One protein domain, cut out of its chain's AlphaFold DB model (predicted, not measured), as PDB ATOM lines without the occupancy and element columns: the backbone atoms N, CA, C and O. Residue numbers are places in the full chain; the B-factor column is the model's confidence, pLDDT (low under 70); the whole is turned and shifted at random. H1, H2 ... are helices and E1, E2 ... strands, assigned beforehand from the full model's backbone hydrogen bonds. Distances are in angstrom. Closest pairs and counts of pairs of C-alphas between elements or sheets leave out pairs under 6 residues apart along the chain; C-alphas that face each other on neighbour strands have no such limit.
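AT A GLANCE: This is residues 64 to 157 of the 159 residues of an uncharacterized protein of Frischella perrara (UniProt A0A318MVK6). A strongly twisted sheet of five strands, E1 to E5, curled like part of a barrel, wraps round one long helix, H1, which packs in its hollow. The printed part has 94 residues with one named helix and five named strands, in the order H1 E1 E2 E3 E4 E5. The antiparallel sheet keeps the order E1 E2 E3 E4 E5, and the class is mixed. The whole is compact, with a radius of gyration of the C-alphas of 12.3 A and spans of 37 by 27 by 24 A.

HOW THE PARTS SIT: H1, residues 64 to 81, has 13 of 14 O i to N i+4 pairs within hydrogen-bond range. E1, residues 92 to 96, E2, 101 to 107, E3, 115 to 121, E4, 126 to 134, and E5, 137 to 140, form a meander, each strand the antiparallel neighbour of the one before. H1 is on one face of this sheet, making two layers. The closest C-alphas of H1 and E3 are those of Ala 72 and Gly 120, 4.7 A apart; for H1 and E5 they are those of Thr 80 and Leu 138, 5.0 A. H1 and E1 are near each other, with 10 pairs of C-alphas within 10 A. Across the hairpins, N 94 and O 103 are 2.9 A apart in E1 and E2, N 104 and O 119 2.8 A in E2 and E3, N 118 and O 129 2.8 A in E3 and E4, and N 132 and O 139 2.8 A in E4 and E5. E4 bends by 53 degrees at residue 130. E1 and E5, the edge strands, are apart.

IN THESE COORDINATES: H1 begins at C-alpha 64, (160.802, 93.453, 117.083), and measures 25.9 A. E2 measures 20.6 A, E3 19.3 A and E4 24.1 A. E5 ends at C-alpha 140, (154.378, 118.648, 115.164).

THE WHOLE: The C-alphas farthest apart, of Ser 98 and Val 111, are 37.6 A apart. The printed part has no cut and no long link between named elements; residues 141 to 157 hold no named element. Residues 111 to 113 and 152 to 156 have pLDDT under 70.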
ATOM      1  N   GLN A  64     162.073  93.305 117.797       80.38
ATOM      2  CA  GLN A  64     160.802  93.453 117.083       80.38
ATOM      3  C   GLN A  64     159.995  94.637 117.619       80.38
ATOM      4  O   GLN A  64     159.505  95.446 116.830       80.38
ATOM      5  N   TYR A  65     159.932  94.795 118.944       84.62
ATOM      6  CA  TYR A  65     159.296  95.951 119.575       84.62
ATOM      7  C   TYR A  65     159.892  97.272 119.068       84.62
ATOM      8  O   TYR A  65     159.169  98.122 118.551       84.62
ATOM      9  N   TYR A  66     161.219  97.423 119.144       85.69
ATOM     10  CA  TYR A  66     161.892  98.643 118.693       85.69
ATOM     11  C   TYR A  66     161.750  98.865 117.192       85.69
ATOM     12  O   TYR A  66     161.609 100.005 116.761       85.69
ATOM     13  N   TYR A  67     161.763  97.802 116.387       88.56
ATOM     14  CA  TYR A  67     161.543  97.906 114.951       88.56
ATOM     15  C   TYR A  67     160.161  98.490 114.639       88.56
ATOM     16  O   TYR A  67     160.071  99.491 113.927       88.56
ATOM     17  N   HIS A  68     159.096  97.924 115.213       88.12
ATOM     18  CA  HIS A  68     157.733  98.399 114.970       88.12
ATOM     19  C   HIS A  68     157.486  99.796 115.545       88.12
ATOM     20  O   HIS A  68     156.848 100.624 114.893       88.12
ATOM     21  N   PHE A  69     158.042 100.087 116.723       89.25
ATOM     22  CA  PHE A  69     157.998 101.417 117.321       89.25
ATOM     23  C   PHE A  69     158.689 102.459 116.430       89.25
ATOM     24  O   PHE A  69     158.092 103.472 116.068       89.25
ATOM     25  N   ASN A  70     159.924 102.184 116.001       90.44
ATOM     26  CA  ASN A  70     160.681 103.085 115.133       90.44
ATOM     27  C   ASN A  70     160.006 103.254 113.767       90.44
ATOM     28  O   ASN A  70     160.043 104.348 113.204       90.44
ATOM     29  N   GLN A  71     159.366 102.207 113.241       91.56
ATOM     30  CA  GLN A  71     158.588 102.285 112.007       91.56
ATOM     31  C   GLN A  71     157.371 103.203 112.173       91.56
ATOM     32  O   GLN A  71     157.166 104.088 111.346       91.56
ATOM     33  N   ALA A  72     156.597 103.050 113.250       91.69
ATOM     34  CA  ALA A  72     155.454 103.919 113.526       91.69
ATOM     35  C   ALA A  72     155.886 105.381 113.749       91.69
ATOM     36  O   ALA A  72     155.265 106.295 113.200       91.69
ATOM     37  N   GLN A  73     156.993 105.611 114.462       91.50
ATOM     38  CA  GLN A  73     157.557 106.948 114.660       91.50
ATOM     39  C   GLN A  73     158.042 107.559 113.338       91.50
ATOM     40  O   GLN A  73     157.756 108.718 113.044       91.50
ATOM     41  N   SER A  74     158.716 106.770 112.500       91.12
ATOM     42  CA  SER A  74     159.159 107.215 111.174       91.12
ATOM     43  C   SER A  74     157.974 107.548 110.263       91.12
ATOM     44  O   SER A  74     158.049 108.509 109.500       91.12
ATOM     45  N   SER A  75     156.861 106.811 110.367       93.19
ATOM     46  CA  SER A  75     155.618 107.131 109.655       93.19
ATOM     47  C   SER A  75     155.052 108.493 110.073       93.19
ATOM     48  O   SER A  75     154.599 109.245 109.212       93.19
ATOM     49  N   ILE A  76     155.105 108.839 111.366       91.75
ATOM     50  CA  ILE A  76     154.669 110.157 111.868       91.75
ATOM     51  C   ILE A  76     155.554 111.269 111.304       91.75
ATOM     52  O   ILE A  76     155.032 112.259 110.794       91.75
ATOM     53  N   GLU A  77     156.876 111.102 111.351       91.88
ATOM     54  CA  GLU A  77     157.812 112.093 110.804       91.88
ATOM     55  C   GLU A  77     157.622 112.265 109.293       91.88
ATOM     56  O   GLU A  77     157.510 113.388 108.799       91.88
ATOM     57  N   TRP A  78     157.485 111.162 108.553       93.62
ATOM     58  CA  TRP A  78     157.187 111.194 107.123       93.62
ATOM     59  C   TRP A  78     155.875 111.932 106.818       93.62
ATOM     60  O   TRP A  78     155.815 112.704 105.858       93.62
ATOM     61  N   ALA A  79     154.851 111.787 107.664       92.06
ATOM     62  CA  ALA A  79     153.594 112.514 107.511       92.06
ATOM     63  C   ALA A  79     153.793 114.040 107.527       92.06
ATOM     64  O   ALA A  79     153.065 114.750 106.839       92.06
ATOM     65  N   THR A  80     154.782 114.562 108.259       91.50
ATOM     66  CA  THR A  80     155.063 116.011 108.306       91.50
ATOM     67  C   THR A  80     155.669 116.554 107.014       91.50
ATOM     68  O   THR A  80     155.494 117.731 106.691       91.50
ATOM     69  N   LEU A  81     156.361 115.696 106.260       91.62
ATOM     70  CA  LEU A  81     156.990 116.039 104.984       91.62
ATOM     71  C   LEU A  81     155.976 116.068 103.836       91.62
ATOM     72  O   LEU A  81     156.229 116.685 102.800       91.62
ATOM     73  N   GLN A  82     154.840 115.402 104.023       90.12
ATOM     74  CA  GLN A  82     153.817 115.234 103.011       90.12
ATOM     75  C   GLN A  82     152.823 116.400 103.008       90.12
ATOM     76  O   GLN A  82     152.524 117.001 104.040       90.12
ATOM     77  N   ASN A  83     152.286 116.716 101.827       91.06
ATOM     78  CA  ASN A  83     151.206 117.688 101.711       91.06
ATOM     79  C   ASN A  83     149.863 117.005 101.978       91.06
ATOM     80  O   ASN A  83     149.554 115.958 101.397       91.06
ATOM     81  N   TRP A  84     149.059 117.632 102.826       92.00
ATOM     82  CA  TRP A  84     147.759 117.119 103.232       92.00
ATOM     83  C   TRP A  84     146.634 118.059 102.829       92.00
ATOM     84  O   TRP A  84     146.736 119.289 102.934       92.00
ATOM     85  N   SER A  85     145.519 117.456 102.433       91.06
ATOM     86  CA  SER A  85     144.246 118.157 102.351       91.06
ATOM     87  C   SER A  85     143.836 118.667 103.740       91.06
ATOM     88  O   SER A  85     144.328 118.163 104.755       91.06
ATOM     89  N   PRO A  86     142.953 119.676 103.815       88.88
ATOM     90  CA  PRO A  86     142.455 120.171 105.089       88.88
ATOM     91  C   PRO A  86     141.936 119.019 105.968       88.88
ATOM     92  O   PRO A  86     141.167 118.185 105.476       88.88
ATOM     93  N   PRO A  87     142.370 118.933 107.238       86.75
ATOM     94  CA  PRO A  87     141.991 117.852 108.138       86.75
ATOM     95  C   PRO A  87     140.485 117.895 108.407       86.75
ATOM     96  O   PRO A  87     139.927 118.941 108.736       86.75
ATOM     97  N   THR A  88     139.829 116.748 108.274       87.06
ATOM     98  CA  THR A  88     138.393 116.575 108.530       87.06
ATOM     99  C   THR A  88     138.176 115.656 109.734       87.06
ATOM    100  O   THR A  88     139.124 115.105 110.295       87.06
ATOM    101  N   GLU A  89     136.924 115.460 110.150       84.06
ATOM    102  CA  GLU A  89     136.585 114.461 111.177       84.06
ATOM    103  C   GLU A  89     136.788 113.008 110.702       84.06
ATOM    104  O   GLU A  89     136.772 112.071 111.504       84.06
ATOM    105  N   HIS A  90     137.003 112.807 109.401       86.19
ATOM    106  CA  HIS A  90     137.332 111.514 108.818       86.19
ATOM    107  C   HIS A  90     138.844 111.332 108.708       86.19
ATOM    108  O   HIS A  90     139.592 112.287 108.507       86.19
ATOM    109  N   TRP A  91     139.289 110.082 108.815       88.44
ATOM    110  CA  TRP A  91     140.692 109.745 108.629       88.44
ATOM    111  C   TRP A  91     141.098 109.911 107.169       88.44
ATOM    112  O   TRP A  91     140.498 109.319 106.273       88.44
ATOM    113  N   GLN A  92     142.148 110.688 106.944       91.06
ATOM    114  CA  GLN A  92     142.827 110.779 105.659       91.06
ATOM    115  C   GLN A  92     144.151 110.043 105.797       91.06
ATOM    116  O   GLN A  92     144.986 110.450 106.597       91.06
ATOM    117  N   CYS A  93     144.334 108.955 105.054       92.12
ATOM    118  CA  CYS A  93     145.523 108.113 105.150       92.12
ATOM    119  C   CYS A  93     146.364 108.209 103.882       92.12
ATOM    120  O   CYS A  93     145.834 108.229 102.772       92.12
ATOM    121  N   GLN A  94     147.679 108.231 104.060       92.12
ATOM    122  CA  GLN A  94     148.653 108.093 102.987       92.12
ATOM    123  C   GLN A  94     149.649 107.004 103.377       92.12
ATOM    124  O   GLN A  94     150.003 106.849 104.546       92.12
ATOM    125  N   THR A  95     150.099 106.242 102.386       92.31
ATOM    126  CA  THR A  95     151.061 105.159 102.582       92.31
ATOM    127  C   THR A  95     152.222 105.296 101.608       92.31
ATOM    128  O   THR A  95     152.063 105.749 100.474       92.31
ATOM    129  N   LEU A  96     153.407 104.900 102.062       91.19
ATOM    130  CA  LEU A  96     154.623 104.861 101.267       91.19
ATOM    131  C   LEU A  96     155.127 103.422 101.203       91.19
ATOM    132  O   LEU A  96     155.817 102.941 102.103       91.19
ATOM    133  N   ALA A  97     154.785 102.737 100.112       86.88
ATOM    134  CA  ALA A  97     155.093 101.320  99.925       86.88
ATOM    135  C   ALA A  97     156.602 101.016  99.937       86.88
ATOM    136  O   ALA A  97     157.001  99.962 100.423       86.88
ATOM    137  N   SER A  98     157.445 101.941  99.461       87.88
ATOM    138  CA  SER A  98     158.903 101.751  99.402       87.88
ATOM    139  C   SER A  98     159.556 101.566 100.773       87.88
ATOM    140  O   SER A  98     160.552 100.858 100.873       87.88
ATOM    141  N   TYR A  99     158.979 102.159 101.822       84.44
ATOM    142  CA  TYR A  99     159.488 102.081 103.195       84.44
ATOM    143  C   TYR A  99     158.479 101.471 104.176       84.44
ATOM    144  O   TYR A  99     158.713 101.485 105.381       84.44
ATOM    145  N   GLN A 100     157.363 100.928 103.672       88.06
ATOM    146  CA  GLN A 100     156.269 100.377 104.482       88.06
ATOM    147  C   GLN A 100     155.784 101.359 105.563       88.06
ATOM    148  O   GLN A 100     155.520 100.963 106.698       88.06
ATOM    149  N   LEU A 101     155.710 102.648 105.226       90.69
ATOM    150  CA  LEU A 101     155.217 103.676 106.139       90.69
ATOM    151  C   LEU A 101     153.739 103.929 105.862       90.69
ATOM    152  O   LEU A 101     153.310 103.977 104.708       90.69
ATOM    153  N   SER A 102     152.962 104.094 106.923       92.44
ATOM    154  CA  SER A 102     151.538 104.401 106.852       92.44
ATOM    155  C   SER A 102     151.220 105.454 107.894       92.44
ATOM    156  O   SER A 102     151.490 105.260 109.083       92.44
ATOM    157  N   ALA A 103     150.668 106.574 107.444       93.50
ATOM    158  CA  ALA A 103     150.255 107.647 108.324       93.50
ATOM    159  C   ALA A 103     148.845 108.107 107.977       93.50
ATOM    160  O   ALA A 103     148.488 108.238 106.806       93.50
ATOM    161  N   CYS A 104     148.054 108.395 109.002       91.88
ATOM    162  CA  CYS A 104     146.727 108.963 108.849       91.88
ATOM    163  C   CYS A 104     146.591 110.238 109.667       91.88
ATOM    164  O   CYS A 104     147.143 110.337 110.761       91.88
ATOM    165  N   ILE A 105     145.808 111.186 109.171       91.69
ATOM    166  CA  ILE A 105     145.465 112.401 109.900       91.69
ATOM    167  C   ILE A 105     143.969 112.527 110.114       91.69
ATOM    168  O   ILE A 105     143.166 112.072 109.297       91.69
ATOM    169  N   LYS A 106     143.611 113.176 111.217       90.50
ATOM    170  CA  LYS A 106     142.233 113.500 111.570       90.50
ATOM    171  C   LYS A 106     142.198 114.767 112.416       90.50
ATOM    172  O   LYS A 106     143.107 115.012 113.208       90.50
ATOM    173  N   LEU A 107     141.150 115.570 112.270       88.94
ATOM    174  CA  LEU A 107     140.930 116.733 113.125       88.94
ATOM    175  C   LEU A 107     140.736 116.288 114.585       88.94
ATOM    176  O   LEU A 107     139.932 115.396 114.875       88.94
ATOM    177  N   ALA A 108     141.486 116.888 115.509       84.19
ATOM    178  CA  ALA A 108     141.362 116.586 116.927       84.19
ATOM    179  C   ALA A 108     140.123 117.285 117.501       84.19
ATOM    180  O   ALA A 108     139.976 118.495 117.365       84.19
ATOM    181  N   ASN A 109     139.260 116.546 118.201       77.50
ATOM    182  CA  ASN A 109     138.143 117.141 118.938       77.50
ATOM    183  C   ASN A 109     138.599 117.539 120.354       77.50
ATOM    184  O   ASN A 109     138.198 116.936 121.349       77.50
ATOM    185  N   LEU A 110     139.534 118.487 120.428       72.00
ATOM    186  CA  LEU A 110     140.090 119.000 121.681       72.00
ATOM    187  C   LEU A 110     139.491 120.380 121.980       72.00
ATOM    188  O   LEU A 110     139.285 121.186 121.080       72.00
ATOM    189  N   VAL A 111     139.229 120.655 123.262       57.22
ATOM    190  CA  VAL A 111     138.464 121.826 123.749       57.22
ATOM    191  C   VAL A 111     139.119 123.177 123.403       57.22
ATOM    192  O   VAL A 111     138.459 124.211 123.442       57.22
ATOM    193  N   ALA A 112     140.398 123.193 123.019       55.94
ATOM    194  CA  ALA A 112     141.093 124.402 122.603       55.94
ATOM    195  C   ALA A 112     142.096 124.096 121.483       55.94
ATOM    196  O   ALA A 112     143.043 123.353 121.707       55.94
ATOM    197  N   GLY A 113     141.918 124.709 120.308       62.72
ATOM    198  CA  GLY A 113     142.926 124.774 119.241       62.72
ATOM    199  C   GLY A 113     142.631 123.943 117.987       62.72
ATOM    200  O   GLY A 113     141.975 122.908 118.034       62.72
ATOM    201  N   ASN A 114     143.157 124.407 116.847       76.06
ATOM    202  CA  ASN A 114     143.108 123.711 115.555       76.06
ATOM    203  C   ASN A 114     144.174 122.599 115.505       76.06
ATOM    204  O   ASN A 114     145.147 122.664 114.743       76.06
ATOM    205  N   TYR A 115     144.036 121.633 116.413       86.50
ATOM    206  CA  TYR A 115     144.926 120.487 116.512       86.50
ATOM    207  C   TYR A 115     144.480 119.370 115.574       86.50
ATOM    208  O   TYR A 115     143.297 119.126 115.343       86.50
ATOM    209  N   VAL A 116     145.465 118.657 115.055       89.00
ATOM    210  CA  VAL A 116     145.324 117.493 114.195       89.00
ATOM    211  C   VAL A 116     146.014 116.333 114.881       89.00
ATOM    212  O   VAL A 116     147.120 116.469 115.404       89.00
ATOM    213  N   ILE A 117     145.353 115.186 114.876       89.88
ATOM    214  CA  ILE A 117     145.928 113.925 115.320       89.88
ATOM    215  C   ILE A 117     146.586 113.289 114.105       89.88
ATOM    216  O   ILE A 117     145.927 113.059 113.091       89.88
ATOM    217  N   ILE A 118     147.872 112.994 114.227       91.69
ATOM    218  CA  ILE A 118     148.609 112.133 113.310       91.69
ATOM    219  C   ILE A 118     148.655 110.745 113.943       91.69
ATOM    220  O   ILE A 118     148.977 110.615 115.122       91.69
ATOM    221  N   LYS A 119     148.330 109.718 113.168       91.56
ATOM    222  CA  LYS A 119     148.436 108.307 113.528       91.56
ATOM    223  C   LYS A 119     149.494 107.669 112.638       91.56
ATOM    224  O   LYS A 119     149.288 107.606 111.430       91.56
ATOM    225  N   GLY A 120     150.599 107.215 113.217       91.94
ATOM    226  CA  GLY A 120     151.585 106.372 112.542       91.94
ATOM    227  C   GLY A 120     151.273 104.908 112.793       91.94
ATOM    228  O   GLY A 120     151.155 104.491 113.947       91.94
ATOM    229  N   GLU A 121     151.138 104.127 111.728       88.25
ATOM    230  CA  GLU A 121     150.861 102.697 111.824       88.25
ATOM    231  C   GLU A 121     152.088 101.875 111.422       88.25
ATOM    232  O   GLU A 121     152.786 102.166 110.448       88.25
ATOM    233  N   SER A 122     152.327 100.826 112.201       86.62
ATOM    234  CA  SER A 122     153.172  99.682 111.879       86.62
ATOM    235  C   SER A 122     152.307  98.423 111.980       86.62
ATOM    236  O   SER A 122     151.214  98.453 112.546       86.62
ATOM    237  N   SER A 123     152.781  97.291 111.460       79.94
ATOM    238  CA  SER A 123     152.021  96.035 111.449       79.94
ATOM    239  C   SER A 123     151.553  95.562 112.833       79.94
ATOM    240  O   SER A 123     150.597  94.795 112.908       79.94
ATOM    241  N   GLN A 124     152.191  96.019 113.917       78.81
ATOM    242  CA  GLN A 124     151.839  95.655 115.296       78.81
ATOM    243  C   GLN A 124     151.571  96.851 116.224       78.81
ATOM    244  O   GLN A 124     151.090  96.648 117.335       78.81
ATOM    245  N   PHE A 125     151.860  98.085 115.797       81.88
ATOM    246  CA  PHE A 125     151.816  99.270 116.662       81.88
ATOM    247  C   PHE A 125     151.090 100.439 116.005       81.88
ATOM    248  O   PHE A 125     151.194 100.661 114.798       81.88
ATOM    249  N   LYS A 126     150.379 101.212 116.828       87.12
ATOM    250  CA  LYS A 126     149.729 102.466 116.444       87.12
ATOM    251  C   LYS A 126     150.207 103.548 117.400       87.12
ATOM    252  O   LYS A 126     149.945 103.457 118.594       87.12
ATOM    253  N   LEU A 127     150.905 104.543 116.867       89.75
ATOM    254  CA  LEU A 127     151.368 105.700 117.625       89.75
ATOM    255  C   LEU A 127     150.582 106.934 117.209       89.75
ATOM    256  O   LEU A 127     150.262 107.110 116.030       89.75
ATOM    257  N   TYR A 128     150.307 107.803 118.172       90.50
ATOM    258  CA  TYR A 128     149.598 109.053 117.957       90.50
ATOM    259  C   TYR A 128     150.494 110.245 118.282       90.50
ATOM    260  O   TYR A 128     151.282 110.221 119.225       90.50
ATOM    261  N   HIS A 129     150.354 111.323 117.517       90.81
ATOM    262  CA  HIS A 129     151.025 112.584 117.797       90.81
ATOM    263  C   HIS A 129     150.109 113.761 117.485       90.81
ATOM    264  O   HIS A 129     149.318 113.722 116.541       90.81
ATOM    265  N   LEU A 130     150.227 114.828 118.268       89.50
ATOM    266  CA  LEU A 130     149.501 116.069 118.026       89.50
ATOM    267  C   LEU A 130     150.306 116.993 117.115       89.50
ATOM    268  O   LEU A 130     151.506 117.213 117.300       89.50
ATOM    269  N   ALA A 131     149.634 117.562 116.129       90.19
ATOM    270  CA  ALA A 131     150.198 118.515 115.194       90.19
ATOM    271  C   ALA A 131     149.229 119.673 114.968       90.19
ATOM    272  O   ALA A 131     148.040 119.586 115.256       90.19
ATOM    273  N   THR A 132     149.741 120.768 114.435       89.44
ATOM    274  CA  THR A 132     148.938 121.882 113.935       89.44
ATOM    275  C   THR A 132     149.003 121.886 112.418       89.44
ATOM    276  O   THR A 132     150.086 121.716 111.848       89.44
ATOM    277  N   TYR A 133     147.865 122.102 111.765       88.81
ATOM    278  CA  TYR A 133     147.802 122.245 110.315       88.81
ATOM    279  C   TYR A 133     148.040 123.701 109.912       88.81
ATOM    280  O   TYR A 133     147.346 124.600 110.385       88.81
ATOM    281  N   ASN A 134     149.014 123.934 109.033       86.62
ATOM    282  CA  ASN A 134     149.309 125.251 108.479       86.62
ATOM    283  C   ASN A 134     149.585 125.131 106.975       86.62
ATOM    284  O   ASN A 134     150.578 124.521 106.580       86.62
ATOM    285  N   ASN A 135     148.712 125.711 106.144       83.25
ATOM    286  CA  ASN A 135     148.861 125.795 104.686       83.25
ATOM    287  C   ASN A 135     149.328 124.479 104.029       83.25
ATOM    288  O   ASN A 135     150.388 124.429 103.409       83.25
ATOM    289  N   ALA A 136     148.536 123.411 104.182       83.75
ATOM    290  CA  ALA A 136     148.799 122.064 103.651       83.75
ATOM    291  C   ALA A 136     149.954 121.278 104.289       83.75
ATOM    292  O   ALA A 136     150.144 120.111 103.944       83.75
ATOM    293  N   LYS A 137     150.676 121.856 105.254       86.94
ATOM    294  CA  LYS A 137     151.727 121.164 106.006       86.94
ATOM    295  C   LYS A 137     151.321 120.929 107.451       86.94
ATOM    296  O   LYS A 137     150.597 121.718 108.062       86.94
ATOM    297  N   LEU A 138     151.834 119.840 108.006       89.00
ATOM    298  CA  LEU A 138     151.679 119.509 109.413       89.00
ATOM    299  C   LEU A 138     152.928 119.947 110.161       89.00
ATOM    300  O   LEU A 138     154.048 119.636 109.764       89.00
ATOM    301  N   LYS A 139     152.731 120.654 111.268       89.25
ATOM    302  CA  LYS A 139     153.803 120.986 112.203       89.25
ATOM    303  C   LYS A 139     153.548 120.245 113.504       89.25
ATOM    304  O   LYS A 139     152.522 120.478 114.141       89.25
ATOM    305  N   LEU A 140     154.464 119.358 113.888       87.19
ATOM    306  CA  LEU A 140     154.378 118.648 115.164       87.19
ATOM    307  C   LEU A 140     154.349 119.663 116.309       87.19
ATOM    308  O   LEU A 140     155.106 120.638 116.323       87.19
ATOM    309  N   THR A 141     153.430 119.454 117.246       83.44
ATOM    310  CA  THR A 141     153.374 120.255 118.473       83.44
ATOM    311  C   THR A 141     154.475 119.776 119.415       83.44
ATOM    312  O   THR A 141     154.786 118.590 119.424       83.44
ATOM    313  N   LEU A 142     155.074 120.671 120.209       70.00
ATOM    314  CA  LEU A 142     156.012 120.256 121.256       70.00
ATOM    315  C   LEU A 142     155.307 119.287 122.215       70.00
ATOM    316  O   LEU A 142     154.326 119.653 122.860       70.00
ATOM    317  N   GLY A 143     155.793 118.052 122.270       71.19
ATOM    318  CA  GLY A 143     155.198 116.970 123.038       71.19
ATOM    319  C   GLY A 143     155.881 115.641 122.739       71.19
ATOM    320  O   GLY A 143     156.777 115.563 121.900       71.19
ATOM    321  N   HIS A 144     155.460 114.605 123.456       75.50
ATOM    322  CA  HIS A 144     155.867 113.232 123.188       75.50
ATOM    323  C   HIS A 144     154.805 112.521 122.342       75.50
ATOM    324  O   HIS A 144     153.642 112.930 122.306       75.50
ATOM    325  N   TRP A 145     155.216 111.446 121.674       82.50
ATOM    326  CA  TRP A 145     154.302 110.483 121.073       82.50
ATOM    327  C   TRP A 145     153.412 109.855 122.152       82.50
ATOM    328  O   TRP A 145     153.770 109.780 123.330       82.50
ATOM    329  N   LEU A 146     152.224 109.435 121.737       83.94
ATOM    330  CA  LEU A 146     151.182 108.910 122.603       83.94
ATOM    331  C   LEU A 146     150.817 107.507 122.121       83.94
ATOM    332  O   LEU A 146     150.404 107.329 120.975       83.94
ATOM    333  N   ASP A 147     150.910 106.525 123.014       81.88
ATOM    334  CA  ASP A 147     150.393 105.164 122.776       81.88
ATOM    335  C   ASP A 147     148.868 105.081 122.904       81.88
ATOM    336  O   ASP A 147     148.254 104.053 122.629       81.88
ATOM    337  N   TYR A 148     148.241 106.165 123.354       79.31
ATOM    338  CA  TYR A 148     146.808 106.257 123.569       79.31
ATOM    339  C   TYR A 148     146.193 107.351 122.702       79.31
ATOM    340  O   TYR A 148     146.836 108.329 122.322       79.31
ATOM    341  N   CYS A 149     144.904 107.186 122.407       80.56
ATOM    342  CA  CYS A 149     144.127 108.188 121.694       80.56
ATOM    343  C   CYS A 149     144.076 109.486 122.517       80.56
ATOM    344  O   CYS A 149     143.544 109.463 123.628       80.56
ATOM    345  N   PRO A 150     144.555 110.629 121.990       73.31
ATOM    346  CA  PRO A 150     144.525 111.898 122.718       73.31
ATOM    347  C   PRO A 150     143.114 112.485 122.862       73.31
ATOM    348  O   PRO A 150     142.930 113.493 123.537       73.31
ATOM    349  N   ASN A 151     142.109 111.898 122.208       75.25
ATOM    350  CA  ASN A 151     140.731 112.356 122.296       75.25
ATOM    351  C   ASN A 151     140.028 111.770 123.533       75.25
ATOM    352  O   ASN A 151     140.359 110.682 123.992       75.25
ATOM    353  N   ASN A 152     138.999 112.459 124.029       68.81
ATOM    354  CA  ASN A 152     138.280 112.123 125.266       68.81
ATOM    355  C   ASN A 152     137.662 110.707 125.263       68.81
ATOM    356  O   ASN A 152     137.340 110.150 126.308       68.81
ATOM    357  N   ARG A 153     137.475 110.098 124.086       68.25
ATOM    358  CA  ARG A 153     137.065 108.693 123.966       68.25
ATOM    359  C   ARG A 153     137.883 107.993 122.883       68.25
ATOM    360  O   ARG A 153     138.049 108.549 121.795       68.25
ATOM    361  N   SER A 154     138.318 106.759 123.151       66.62
ATOM    362  CA  SER A 154     139.111 105.940 122.215       66.62
ATOM    363  C   SER A 154     138.413 105.747 120.867       66.62
ATOM    364  O   SER A 154     139.060 105.859 119.829       66.62
ATOM    365  N   GLN A 155     137.081 105.614 120.882       67.38
ATOM    366  CA  GLN A 155     136.221 105.502 119.697       67.38
ATOM    367  C   GLN A 155     136.422 106.625 118.665       67.38
ATOM    368  O   GLN A 155     136.116 106.455 117.492       67.38
ATOM    369  N   TYR A 156     136.938 107.793 119.068       66.94
ATOM    370  CA  TYR A 156     137.213 108.876 118.124       66.94
ATOM    371  C   TYR A 156     138.529 108.698 117.362       66.94
ATOM    372  O   TYR A 156     138.691 109.315 116.306       66.94
ATOM    373  N   CYS A 157     139.449 107.876 117.869       70.56
ATOM    374  CA  CYS A 157     140.667 107.481 117.165       70.56
ATOM    375  C   CYS A 157     140.595 106.068 116.569       70.56
ATOM    376  O   CYS A 157     141.520 105.664 115.861       70.56
TER     377      CYS A 157